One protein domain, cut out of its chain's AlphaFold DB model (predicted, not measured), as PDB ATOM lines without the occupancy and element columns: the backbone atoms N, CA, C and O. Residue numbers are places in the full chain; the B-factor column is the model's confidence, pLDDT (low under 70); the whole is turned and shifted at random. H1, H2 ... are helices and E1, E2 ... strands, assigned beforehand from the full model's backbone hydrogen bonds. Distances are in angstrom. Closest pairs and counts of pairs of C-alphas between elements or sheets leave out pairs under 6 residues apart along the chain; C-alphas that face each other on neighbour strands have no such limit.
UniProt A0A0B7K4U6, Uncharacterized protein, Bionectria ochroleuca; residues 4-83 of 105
ATOM      1  N   GLU A   4     321.676 276.430 385.427       72.19
ATOM      2  CA  GLU A   4     320.423 276.104 384.735       72.19
ATOM      3  C   GLU A   4     320.034 277.189 383.727       72.19
ATOM      4  O   GLU A   4     319.461 276.904 382.678       72.19
ATOM      5  N   ARG A   5     320.397 278.447 384.000       78.19
ATOM      6  CA  ARG A   5     320.145 279.574 383.095       78.19
ATOM      7  C   ARG A   5     321.157 279.678 381.953       78.19
ATOM      8  O   ARG A   5     320.780 280.084 380.857       78.19
ATOM      9  N   TYR A   6     322.436 279.404 382.212       73.31
ATOM     10  CA  TYR A   6     323.515 279.647 381.238       73.31
ATOM     11  C   TYR A   6     323.943 278.398 380.459       73.31
ATOM     12  O   TYR A   6     324.566 278.533 379.409       73.31
ATOM     13  N   TYR A   7     323.598 277.203 380.940       78.62
ATOM     14  CA  TYR A   7     323.986 275.927 380.338       78.62
ATOM     15  C   TYR A   7     322.793 274.965 380.198       78.62
ATOM     16  O   TYR A   7     322.946 273.753 380.336       78.62
ATOM     17  N   SER A   8     321.592 275.486 379.927       81.62
ATOM     18  CA  SER A   8     320.400 274.651 379.741       81.62
ATOM     19  C   SER A   8     320.570 273.700 378.551       81.62
ATOM     20  O   SER A   8     320.825 274.150 377.433       81.62
ATOM     21  N   GLY A   9     320.367 272.402 378.777       84.38
ATOM     22  CA  GLY A   9     320.326 271.394 377.712       84.38
ATOM     23  C   GLY A   9     321.679 270.852 377.243       84.38
ATOM     24  O   GLY A   9     321.712 270.189 376.210       84.38
ATOM     25  N   ILE A  10     322.777 271.097 377.969       86.25
ATOM     26  CA  ILE A  10     324.069 270.454 377.674       86.25
ATOM     27  C   ILE A  10     324.119 269.014 378.206       86.25
ATOM     28  O   ILE A  10     323.522 268.694 379.236       86.25
ATOM     29  N   SER A  11     324.863 268.143 377.530       88.88
ATOM     30  CA  SER A  11     325.157 266.785 377.998       88.88
ATOM     31  C   SER A  11     326.100 266.783 379.207       88.88
ATOM     32  O   SER A  11     326.850 267.731 379.447       88.88
ATOM     33  N   GLU A  12     326.140 265.673 379.948       87.31
ATOM     34  CA  GLU A  12     327.081 265.525 381.069       87.31
ATOM     35  C   GLU A  12     328.552 265.577 380.626       87.31
ATOM     36  O   GLU A  12     329.405 266.100 381.343       87.31
ATOM     37  N   ALA A  13     328.859 265.110 379.412       85.31
ATOM     38  CA  ALA A  13     330.202 265.215 378.849       85.31
ATOM     39  C   ALA A  13     330.600 266.679 378.590       85.31
ATOM     40  O   ALA A  13     331.716 267.092 378.914       85.31
ATOM     41  N   GLU A  14     329.682 267.484 378.052       83.31
ATOM     42  CA  GLU A  14     329.889 268.921 377.833       83.31
ATOM     43  C   GLU A  14     329.991 269.680 379.157       83.31
ATOM     44  O   GLU A  14     330.828 270.572 379.300       83.31
ATOM     45  N   LYS A  15     329.203 269.287 380.161       85.19
ATOM     46  CA  LYS A  15     329.278 269.852 381.510       85.19
ATOM     47  C   LYS A  15     330.634 269.586 382.145       85.19
ATOM     48  O   LYS A  15     331.263 270.512 382.657       85.19
ATOM     49  N   GLN A  16     331.123 268.351 382.054       85.44
ATOM     50  CA  GLN A  16     332.445 267.990 382.555       85.44
ATOM     51  C   GLN A  16     333.556 268.746 381.816       85.44
ATOM     52  O   GLN A  16     334.487 269.244 382.453       85.44
ATOM     53  N   ASN A  17     333.449 268.885 380.492       84.12
ATOM     54  CA  ASN A  17     334.388 269.681 379.706       84.12
ATOM     55  C   ASN A  17     334.401 271.149 380.161       84.12
ATOM     56  O   ASN A  17     335.473 271.695 380.411       84.12
ATOM     57  N   ASN A  18     333.225 271.753 380.354       82.81
ATOM     58  CA  ASN A  18     333.098 273.127 380.835       82.81
ATOM     59  C   ASN A  18     333.705 273.317 382.226       82.81
ATOM     60  O   ASN A  18     334.397 274.305 382.450       82.81
ATOM     61  N   ILE A  19     333.499 272.376 383.152       85.44
ATOM     62  CA  ILE A  19     334.117 272.441 384.484       85.44
ATOM     63  C   ILE A  19     335.641 272.456 384.348       85.44
ATOM     64  O   ILE A  19     336.291 273.372 384.846       85.44
ATOM     65  N   VAL A  20     336.220 271.503 383.614       86.19
ATOM     66  CA  VAL A  20     337.674 271.438 383.395       86.19
ATOM     67  C   VAL A  20     338.189 272.708 382.711       86.19
ATOM     68  O   VAL A  20     339.209 273.270 383.122       86.19
ATOM     69  N   HIS A  21     337.479 273.194 381.692       83.56
ATOM     70  CA  HIS A  21     337.840 274.404 380.963       83.56
ATOM     71  C   HIS A  21     337.851 275.638 381.875       83.56
ATOM     72  O   HIS A  21     338.841 276.361 381.940       83.56
ATOM     73  N   MET A  22     336.783 275.854 382.637       83.62
ATOM     74  CA  MET A  22     336.684 277.011 383.521       83.62
ATOM     75  C   MET A  22     337.686 276.928 384.674       83.62
ATOM     76  O   MET A  22     338.329 277.925 385.003       83.62
ATOM     77  N   THR A  23     337.869 275.745 385.265       84.81
ATOM     78  CA  THR A  23     338.755 275.568 386.419       84.81
ATOM     79  C   THR A  23     340.222 275.823 386.073       84.81
ATOM     80  O   THR A  23     340.875 276.571 386.799       84.81
ATOM     81  N   HIS A  24     340.756 275.269 384.976       83.31
ATOM     82  CA  HIS A  24     342.177 275.478 384.658       83.31
ATOM     83  C   HIS A  24     342.480 276.932 384.248       83.31
ATOM     84  O   HIS A  24     343.540 277.455 384.598       83.31
ATOM     85  N   CYS A  25     341.551 277.604 383.552       81.31
ATOM     86  CA  CYS A  25     341.682 279.017 383.190       81.31
ATOM     87  C   CYS A  25     341.749 279.903 384.439       81.31
ATOM     88  O   CYS A  25     342.669 280.710 384.586       81.31
ATOM     89  N   VAL A  26     340.799 279.729 385.365       86.25
ATOM     90  CA  VAL A  26     340.753 280.514 386.608       86.25
ATOM     91  C   VAL A  26     341.979 280.236 387.480       86.25
ATOM     92  O   VAL A  26     342.561 281.178 388.017       86.25
ATOM     93  N   ASP A  27     342.423 278.978 387.584       85.50
ATOM     94  CA  ASP A  27     343.640 278.649 388.335       85.50
ATOM     95  C   ASP A  27     344.895 279.285 387.718       85.50
ATOM     96  O   ASP A  27     345.725 279.835 388.443       85.50
ATOM     97  N   THR A  28     345.006 279.295 386.387       82.62
ATOM     98  CA  THR A  28     346.127 279.932 385.679       82.62
ATOM     99  C   THR A  28     346.198 281.431 385.981       82.62
ATOM    100  O   THR A  28     347.266 281.936 386.335       82.62
ATOM    101  N   ILE A  29     345.062 282.139 385.925       81.62
ATOM    102  CA  ILE A  29     344.985 283.571 386.258       81.62
ATOM    103  C   ILE A  29     345.357 283.801 387.723       81.62
ATOM    104  O   ILE A  29     346.208 284.637 388.023       81.62
ATOM    105  N   ARG A  30     344.766 283.027 388.642       84.25
ATOM    106  CA  ARG A  30     345.039 283.129 390.080       84.25
ATOM    107  C   ARG A  30     346.530 282.966 390.374       84.25
ATOM    108  O   ARG A  30     347.100 283.786 391.089       84.25
ATOM    109  N   ARG A  31     347.167 281.933 389.817       80.06
ATOM    110  CA  ARG A  31     348.604 281.675 389.995       80.06
ATOM    111  C   ARG A  31     349.458 282.803 389.422       80.06
ATOM    112  O   ARG A  31     350.402 283.224 390.081       80.06
ATOM    113  N   SER A  32     349.108 283.330 388.247       76.50
ATOM    114  CA  SER A  32     349.826 284.461 387.648       76.50
ATOM    115  C   SER A  32     349.749 285.720 388.524       76.50
ATOM    116  O   SER A  32     350.772 286.343 388.818       76.50
ATOM    117  N   LEU A  33     348.554 286.050 389.024       75.88
ATOM    118  CA  LEU A  33     348.333 287.213 389.886       75.88
ATOM    119  C   LEU A  33     349.058 287.090 391.229       75.88
ATOM    120  O   LEU A  33     349.702 288.041 391.657       75.88
ATOM    121  N   MET A  34     349.004 285.919 391.869       76.75
ATOM    122  CA  MET A  34     349.664 285.704 393.161       76.75
ATOM    123  C   MET A  34     351.194 285.752 393.071       76.75
ATOM    124  O   MET A  34     351.837 286.149 394.036       76.75
ATOM    125  N   CYS A  35     351.784 285.331 391.947       67.38
ATOM    126  CA  CYS A  35     353.240 285.217 391.829       67.38
ATOM    127  C   CYS A  35     353.924 286.466 391.261       67.38
ATOM    128  O   CYS A  35     355.064 286.736 391.629       67.38
ATOM    129  N   LYS A  36     353.280 287.200 390.346       71.88
ATOM    130  CA  LYS A  36     353.910 288.350 389.668       71.88
ATOM    131  C   LYS A  36     352.997 289.566 389.467       71.88
ATOM    132  O   LYS A  36     353.420 290.493 388.787       71.88
ATOM    133  N   ALA A  37     351.782 289.567 390.037       68.44
ATOM    134  CA  ALA A  37     350.737 290.571 389.776       68.44
ATOM    135  C   ALA A  37     350.674 290.971 388.292       68.44
ATOM    136  O   ALA A  37     350.730 292.147 387.960       68.44
ATOM    137  N   ASP A  38     350.623 289.973 387.404       72.31
ATOM    138  CA  ASP A  38     350.733 290.169 385.957       72.31
ATOM    139  C   ASP A  38     349.477 290.840 385.372       72.31
ATOM    140  O   ASP A  38     348.427 290.190 385.333       72.31
ATOM    141  N   PRO A  39     349.552 292.097 384.890       70.88
ATOM    142  CA  PRO A  39     348.425 292.755 384.241       70.88
ATOM    143  C   PRO A  39     348.343 292.433 382.738       70.88
ATOM    144  O   PRO A  39     347.508 293.015 382.046       70.88
ATOM    145  N   ALA A  40     349.213 291.563 382.204       78.12
ATOM    146  CA  ALA A  40     349.242 291.239 380.785       78.12
ATOM    147  C   ALA A  40     347.894 290.693 380.300       78.12
ATOM    148  O   ALA A  40     347.280 289.813 380.912       78.12
ATOM    149  N   MET A  41     347.449 291.192 379.149       80.50
ATOM    150  CA  MET A  41     346.231 290.713 378.511       80.50
ATOM    151  C   MET A  41     346.567 289.528 377.610       80.50
ATOM    152  O   MET A  41     347.374 289.649 376.685       80.50
ATOM    153  N   TYR A  42     345.932 288.385 377.866       82.31
ATOM    154  CA  TYR A  42     346.084 287.175 377.062       82.31
ATOM    155  C   TYR A  42     344.879 287.007 376.137       82.31
ATOM    156  O   TYR A  42     343.730 287.147 376.549       82.31
ATOM    157  N   THR A  43     345.149 286.682 374.878       84.75
ATOM    158  CA  THR A  43     344.139 286.423 373.846       84.75
ATOM    159  C   THR A  43     344.297 285.000 373.318       84.75
ATOM    160  O   THR A  43     345.401 284.455 373.290       84.75
ATOM    161  N   GLY A  44     343.180 284.366 372.959       86.62
ATOM    162  CA  GLY A  44     343.171 282.997 372.449       86.62
ATOM    163  C   GLY A  44     343.474 282.947 370.955       86.62
ATOM    164  O   GLY A  44     342.759 283.557 370.163       86.62
ATOM    165  N   TYR A  45     344.487 282.173 370.574       85.69
ATOM    166  CA  TYR A  45     344.866 281.906 369.190       85.69
ATOM    167  C   TYR A  45     344.561 280.462 368.827       85.69
ATOM    168  O   TYR A  45     344.888 279.543 369.575       85.69
ATOM    169  N   TRP A  46     343.953 280.261 367.661       87.00
ATOM    170  CA  TRP A  46     343.748 278.934 367.094       87.00
ATOM    171  C   TRP A  46     345.061 278.440 366.489       87.00
ATOM    172  O   TRP A  46     345.607 279.078 365.592       87.00
ATOM    173  N   ILE A  47     345.569 277.321 367.001       86.31
ATOM    174  CA  ILE A  47     346.847 276.725 366.575       86.31
ATOM    175  C   ILE A  47     346.660 275.411 365.811       86.31
ATOM    176  O   ILE A  47     347.590 274.929 365.175       86.31
ATOM    177  N   ALA A  48     345.451 274.848 365.841       82.44
ATOM    178  CA  ALA A  48     345.059 273.689 365.052       82.44
ATOM    179  C   ALA A  48     343.550 273.723 364.774       82.44
ATOM    180  O   ALA A  48     342.830 274.618 365.232       82.44
ATOM    181  N   ASN A  49     343.057 272.735 364.024       75.94
ATOM    182  CA  ASN A  49     341.619 272.554 363.884       75.94
ATOM    183  C   ASN A  49     340.988 272.201 365.248       75.94
ATOM    184  O   ASN A  49     341.653 271.732 366.172       75.94
ATOM    185  N   HIS A  50     339.681 272.410 365.381       70.00
ATOM    186  CA  HIS A  50     338.975 272.191 366.646       70.00
ATOM    187  C   HIS A  50     338.946 270.717 367.100       70.00
ATOM    188  O   HIS A  50     338.595 270.458 368.248       70.00
ATOM    189  N   THR A  51     339.309 269.763 366.233       74.88
ATOM    190  CA  THR A  51     339.294 268.324 366.541       74.88
ATOM    191  C   THR A  51     340.611 267.812 367.132       74.88
ATOM    192  O   THR A  51     340.665 266.660 367.549       74.88
ATOM    193  N   VAL A  52     341.675 268.623 367.160       73.00
ATOM    194  CA  VAL A  52     343.005 268.235 367.665       73.00
ATOM    195  C   VAL A  52     343.347 269.051 368.912       73.00
ATOM    196  O   VAL A  52     343.224 270.268 368.906       73.00
ATOM    197  N   ILE A  53     343.780 268.392 369.992       72.56
ATOM    198  CA  ILE A  53     344.146 269.046 371.259       72.56
ATOM    199  C   ILE A  53     345.683 269.095 371.385       72.56
ATOM    200  O   ILE A  53     346.307 268.041 371.261       72.56
ATOM    201  N   PRO A  54     346.297 270.266 371.669       71.44
ATOM    202  CA  PRO A  54     345.660 271.568 371.891       71.44
ATOM    203  C   PRO A  54     345.271 272.267 370.576       71.44
ATOM    204  O   PRO A  54     346.095 272.437 369.683       71.44
ATOM    205  N   SER A  55     344.020 272.729 370.473       79.56
ATOM    206  CA  SER A  55     343.532 273.518 369.323       79.56
ATOM    207  C   SER A  55     343.701 275.022 369.518       79.56
ATOM    208  O   SER A  55     343.568 275.798 368.567       79.56
ATOM    209  N   LYS A  56     343.992 275.442 370.754       83.06
ATOM    210  CA  LYS A  56     344.120 276.836 371.166       83.06
ATOM    211  C   LYS A  56     345.351 277.048 372.030       83.06
ATOM    212  O   LYS A  56     345.709 276.187 372.829       83.06
ATOM    213  N   GLU A  57     345.911 278.239 371.923       83.75
ATOM    214  CA  GLU A  57     346.995 278.742 372.758       83.75
ATOM    215  C   GLU A  57     346.638 280.142 373.269       83.75
ATOM    216  O   GLU A  57     346.044 280.940 372.542       83.75
ATOM    217  N   LEU A  58     346.994 280.454 374.516       82.06
ATOM    218  CA  LEU A  58     346.905 281.816 375.037       82.06
ATOM    219  C   LEU A  58     348.206 282.549 374.720       82.06
ATOM    220  O   LEU A  58     349.270 282.121 375.159       82.06
ATOM    221  N   ARG A  59     348.124 283.669 373.999       84.69
ATOM    222  CA  ARG A  59     349.280 284.536 373.738       84.69
ATOM    223  C   ARG A  59     349.012 285.943 374.237       84.69
ATOM    224  O   ARG A  59     347.880 286.430 374.180       84.69
ATOM    225  N   SER A  60     350.064 286.601 374.695       81.06
ATOM    226  CA  SER A  60     350.043 288.013 375.043       81.06
ATOM    227  C   SER A  60     351.086 288.747 374.214       81.06
ATOM    228  O   SER A  60     352.200 288.258 374.053       81.06
ATOM    229  N   ASN A  61     350.708 289.919 373.708       82.25
ATOM    230  CA  ASN A  61     351.643 290.882 373.127       82.25
ATOM    231  C   ASN A  61     352.037 291.951 374.161       82.25
ATOM    232  O   ASN A  61     352.540 293.005 373.792       82.25
ATOM    233  N   SER A  62     351.719 291.735 375.442       77.25
ATOM    234  CA  SER A  62     352.088 292.659 376.504       77.25
ATOM    235  C   SER A  62     353.565 292.499 376.834       77.25
ATOM    236  O   SER A  62     354.019 291.412 377.194       77.25
ATOM    237  N   ASP A  63     354.294 293.609 376.780       74.25
ATOM    238  CA  ASP A  63     355.639 293.667 377.326       74.25
ATOM    239  C   ASP A  63     355.572 293.473 378.841       74.25
ATOM    240  O   ASP A  63     354.867 294.188 379.558       74.25
ATOM    241  N   THR A  64     356.293 292.469 379.337       71.69
ATOM    242  CA  THR A  64     356.375 292.209 380.773       71.69
ATOM    243  C   THR A  64     357.574 292.962 381.334       71.69
ATOM    244  O   THR A  64     358.719 292.588 381.085       71.69
ATOM    245  N   ILE A  65     357.312 294.013 382.106       72.81
ATOM    246  CA  ILE A  65     358.327 294.719 382.896       72.81
ATOM    247  C   ILE A  65     358.128 294.420 384.383       72.81
ATOM    248  O   ILE A  65     357.026 294.073 384.811       72.81
ATOM    249  N   CYS A  66     359.183 294.553 385.187       75.31
ATOM    250  CA  CYS A  66     359.048 294.460 386.637       75.31
ATOM    251  C   CYS A  66     358.097 295.556 387.141       75.31
ATOM    252  O   CYS A  66     358.299 296.740 386.873       75.31
ATOM    253  N   VAL A  67     357.068 295.155 387.883       72.44
ATOM    254  CA  VAL A  67     356.171 296.079 388.580       72.44
ATOM    255  C   VAL A  67     356.908 296.719 389.756       72.44
ATOM    256  O   VAL A  67     357.598 296.036 390.513       72.44
ATOM    257  N   ASN A  68     356.734 298.031 389.936       81.81
ATOM    258  CA  ASN A  68     357.090 298.691 391.188       81.81
ATOM    259  C   ASN A  68     356.053 298.305 392.255       81.81
ATOM    260  O   ASN A  68     354.958 298.871 392.306       81.81
ATOM    261  N   TRP A  69     356.405 297.321 393.081       80.38
ATOM    262  CA  TRP A  69     355.534 296.793 394.127       80.38
ATOM    263  C   TRP A  69     355.123 297.838 395.159       80.38
ATOM    264  O   TRP A  69     353.975 297.830 395.584       80.38
ATOM    265  N   GLU A  70     356.015 298.760 395.521       87.00
ATOM    266  CA  GLU A  70     355.733 299.802 396.513       87.00
ATOM    267  C   GLU A  70     354.659 300.770 396.003       87.00
ATOM    268  O   GLU A  70     353.719 301.105 396.720       87.00
ATOM    269  N   ALA A  71     354.754 301.168 394.731       87.38
ATOM    270  CA  ALA A  71     353.756 302.031 394.105       87.38
ATOM    271  C   ALA A  71     352.390 301.334 393.969       87.38
ATOM    272  O   ALA A  71     351.353 301.954 394.211       87.38
ATOM    273  N   LEU A  72     352.381 300.049 393.595       81.81
ATOM    274  CA  LEU A  72     351.151 299.266 393.468       81.81
ATOM    275  C   LEU A  72     350.478 299.040 394.829       81.81
ATOM    276  O   LEU A  72     349.266 299.220 394.947       81.81
ATOM    277  N   ASP A  73     351.254 298.664 395.847       84.88
ATOM    278  CA  ASP A  73     350.770 298.462 397.214       84.88
ATOM    279  C   ASP A  73     350.213 299.769 397.796       84.88
ATOM    280  O   ASP A  73     349.092 299.787 398.305       84.88
ATOM    281  N   GLY A  74     350.919 300.892 397.614       92.06
ATOM    282  CA  GLY A  74     350.433 302.218 398.003       92.06
ATOM    283  C   GLY A  74     349.089 302.569 397.354       92.06
ATOM    284  O   GLY A  74     348.125 302.892 398.051       92.06
ATOM    285  N   TRP A  75     348.979 302.412 396.029       89.88
ATOM    286  CA  TRP A  75     347.724 302.621 395.293       89.88
ATOM    287  C   TRP A  75     346.581 301.722 395.794       89.88
ATOM    288  O   TRP A  75     345.436 302.178 395.908       89.88
ATOM    289  N   ALA A  76     346.870 300.450 396.090       86.75
ATOM    290  CA  ALA A  76     345.879 299.500 396.583       86.75
ATOM    291  C   ALA A  76     345.388 299.887 397.986       86.75
ATOM    292  O   ALA A  76     344.184 299.867 398.241       86.75
ATOM    293  N   ARG A  77     346.298 300.312 398.872       86.00
ATOM    294  CA  ARG A  77     345.993 300.747 400.244       86.00
ATOM    295  C   ARG A  77     345.142 302.003 400.304       86.00
ATOM    296  O   ARG A  77     344.214 302.062 401.102       86.00
ATOM    297  N   GLU A  78     345.379 302.968 399.422       92.12
ATOM    298  CA  GLU A  78     344.513 304.152 399.288       92.12
ATOM    299  C   GLU A  78     343.058 303.795 398.938       92.12
ATOM    300  O   GLU A  78     342.141 304.573 399.201       92.12
ATOM    301  N   ARG A  79     342.842 302.632 398.314       88.62
ATOM    302  CA  ARG A  79     341.534 302.141 397.854       88.62
ATOM    303  C   ARG A  79     340.982 301.022 398.722       88.62
ATOM    304  O   ARG A  79     339.904 300.506 398.417       88.62
ATOM    305  N   LEU A  80     341.689 300.646 399.788       83.69
ATOM    306  CA  LEU A  80     341.170 299.678 400.736       83.69
ATOM    307  C   LEU A  80     339.885 300.235 401.346       83.69
ATOM    308  O   LEU A  80     339.809 301.393 401.762       83.69
ATOM    309  N   LEU A  81     338.860 299.390 401.404       83.94
ATOM    310  CA  LEU A  81     337.637 299.736 402.109       83.94
ATOM    311  C   LEU A  81     337.979 299.969 403.588       83.94
ATOM    312  O   LEU A  81     338.628 299.108 404.187       83.94
ATOM    313  N   PRO A  82     337.551 301.095 404.190       80.38
ATOM    314  CA  PRO A  82     337.739 301.332 405.611       80.38
ATOM    315  C   PRO A  82     337.247 300.146 406.436       80.38
ATOM    316  O   PRO A  82     336.084 299.737 406.311       80.38
ATOM    317  N   ALA A  83     338.132 299.635 407.297       70.50
ATOM    318  CA  ALA A  83     337.748 298.694 408.336       70.50
ATOM    319  C   ALA A  83     336.555 299.273 409.121       70.50
ATOM    320  O   ALA A  83     336.409 300.491 409.254       70.50
TER     321      ALA A  83
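What this domain is: This is residues 4 to 83 of the 105 residues of an uncharacterized protein of Bionectria ochroleuca (UniProt A0A0B7K4U6). A long straight helix, H1, and a small strand hairpin, E1 and E2, make an open V: after H1 the chain turns at residues 37 to 42 and folds back, with a gap between helix and hairpin, and the short helix H2 sits beyond the last residues of H1. H2 is reached by residues 60 to 68, and residues 73 to 83 stick out free. The printed part has 80 residues with two named helices and two named strands, in the order H1, E1, E2, H2; the sheet, order E1 - E2, is antiparallel and the class is mostly helix. The whole is extended, with a radius of gyration of the C-alphas of 18.0 A, and flat, spanning 47 by 34 by 17 A.

Where its parts are: Residues 4 to 11 come before the first named element. H1, residues 12 to 36, begins with C-alpha 12 at (327.081, 265.525, 381.069) and reaches C-alpha 36 at (353.910, 288.350, 389.668), 36.3 A away. E1, residues 43 to 46, is 10.1 A long from first to last C-alpha, and E2, residues 56 to 59, is 9.6 A long. H2, residues 69 to 78, measures 14.2 A and ends with C-alpha 78 at (344.513, 304.152, 399.288).

How they stand to each other: H1 is apart from E2 and from H2. Residues 19 to 28, which belong to H1, stand free, with no C-alpha 8 or more residues away along the chain within 10 A. E1 and E2 form a hairpin, antiparallel with 143 degrees between their N-to-C directions. The C-alphas of Trp 46 and Lys 56 face each other at 4.6 A, and those of Thr 43 and Arg 59 at 5.5 A. Across the pair, N 43 and O 59 are within hydrogen-bond range at 2.8 A, and so are N 57 and O 45 at 2.9 A. E1 is apart from H2. In H1 and H2 every O i to N i+4 pair is within hydrogen-bond range.

The domain as a whole: The two C-alphas farthest apart are those of Asn 49 and Ala 83, at 51.7 A, while the first and last printed C-alphas, of Glu 4 and Ala 83, are 37.0 A apart. The printed part has no cut. The links H1 to E1, with 6 residues, E1 to E2, with 9, and E2 to H2, with 9, are short. The mean pLDDT of the printed part of the model is 80.9, and residues 35 and 37 are under 70.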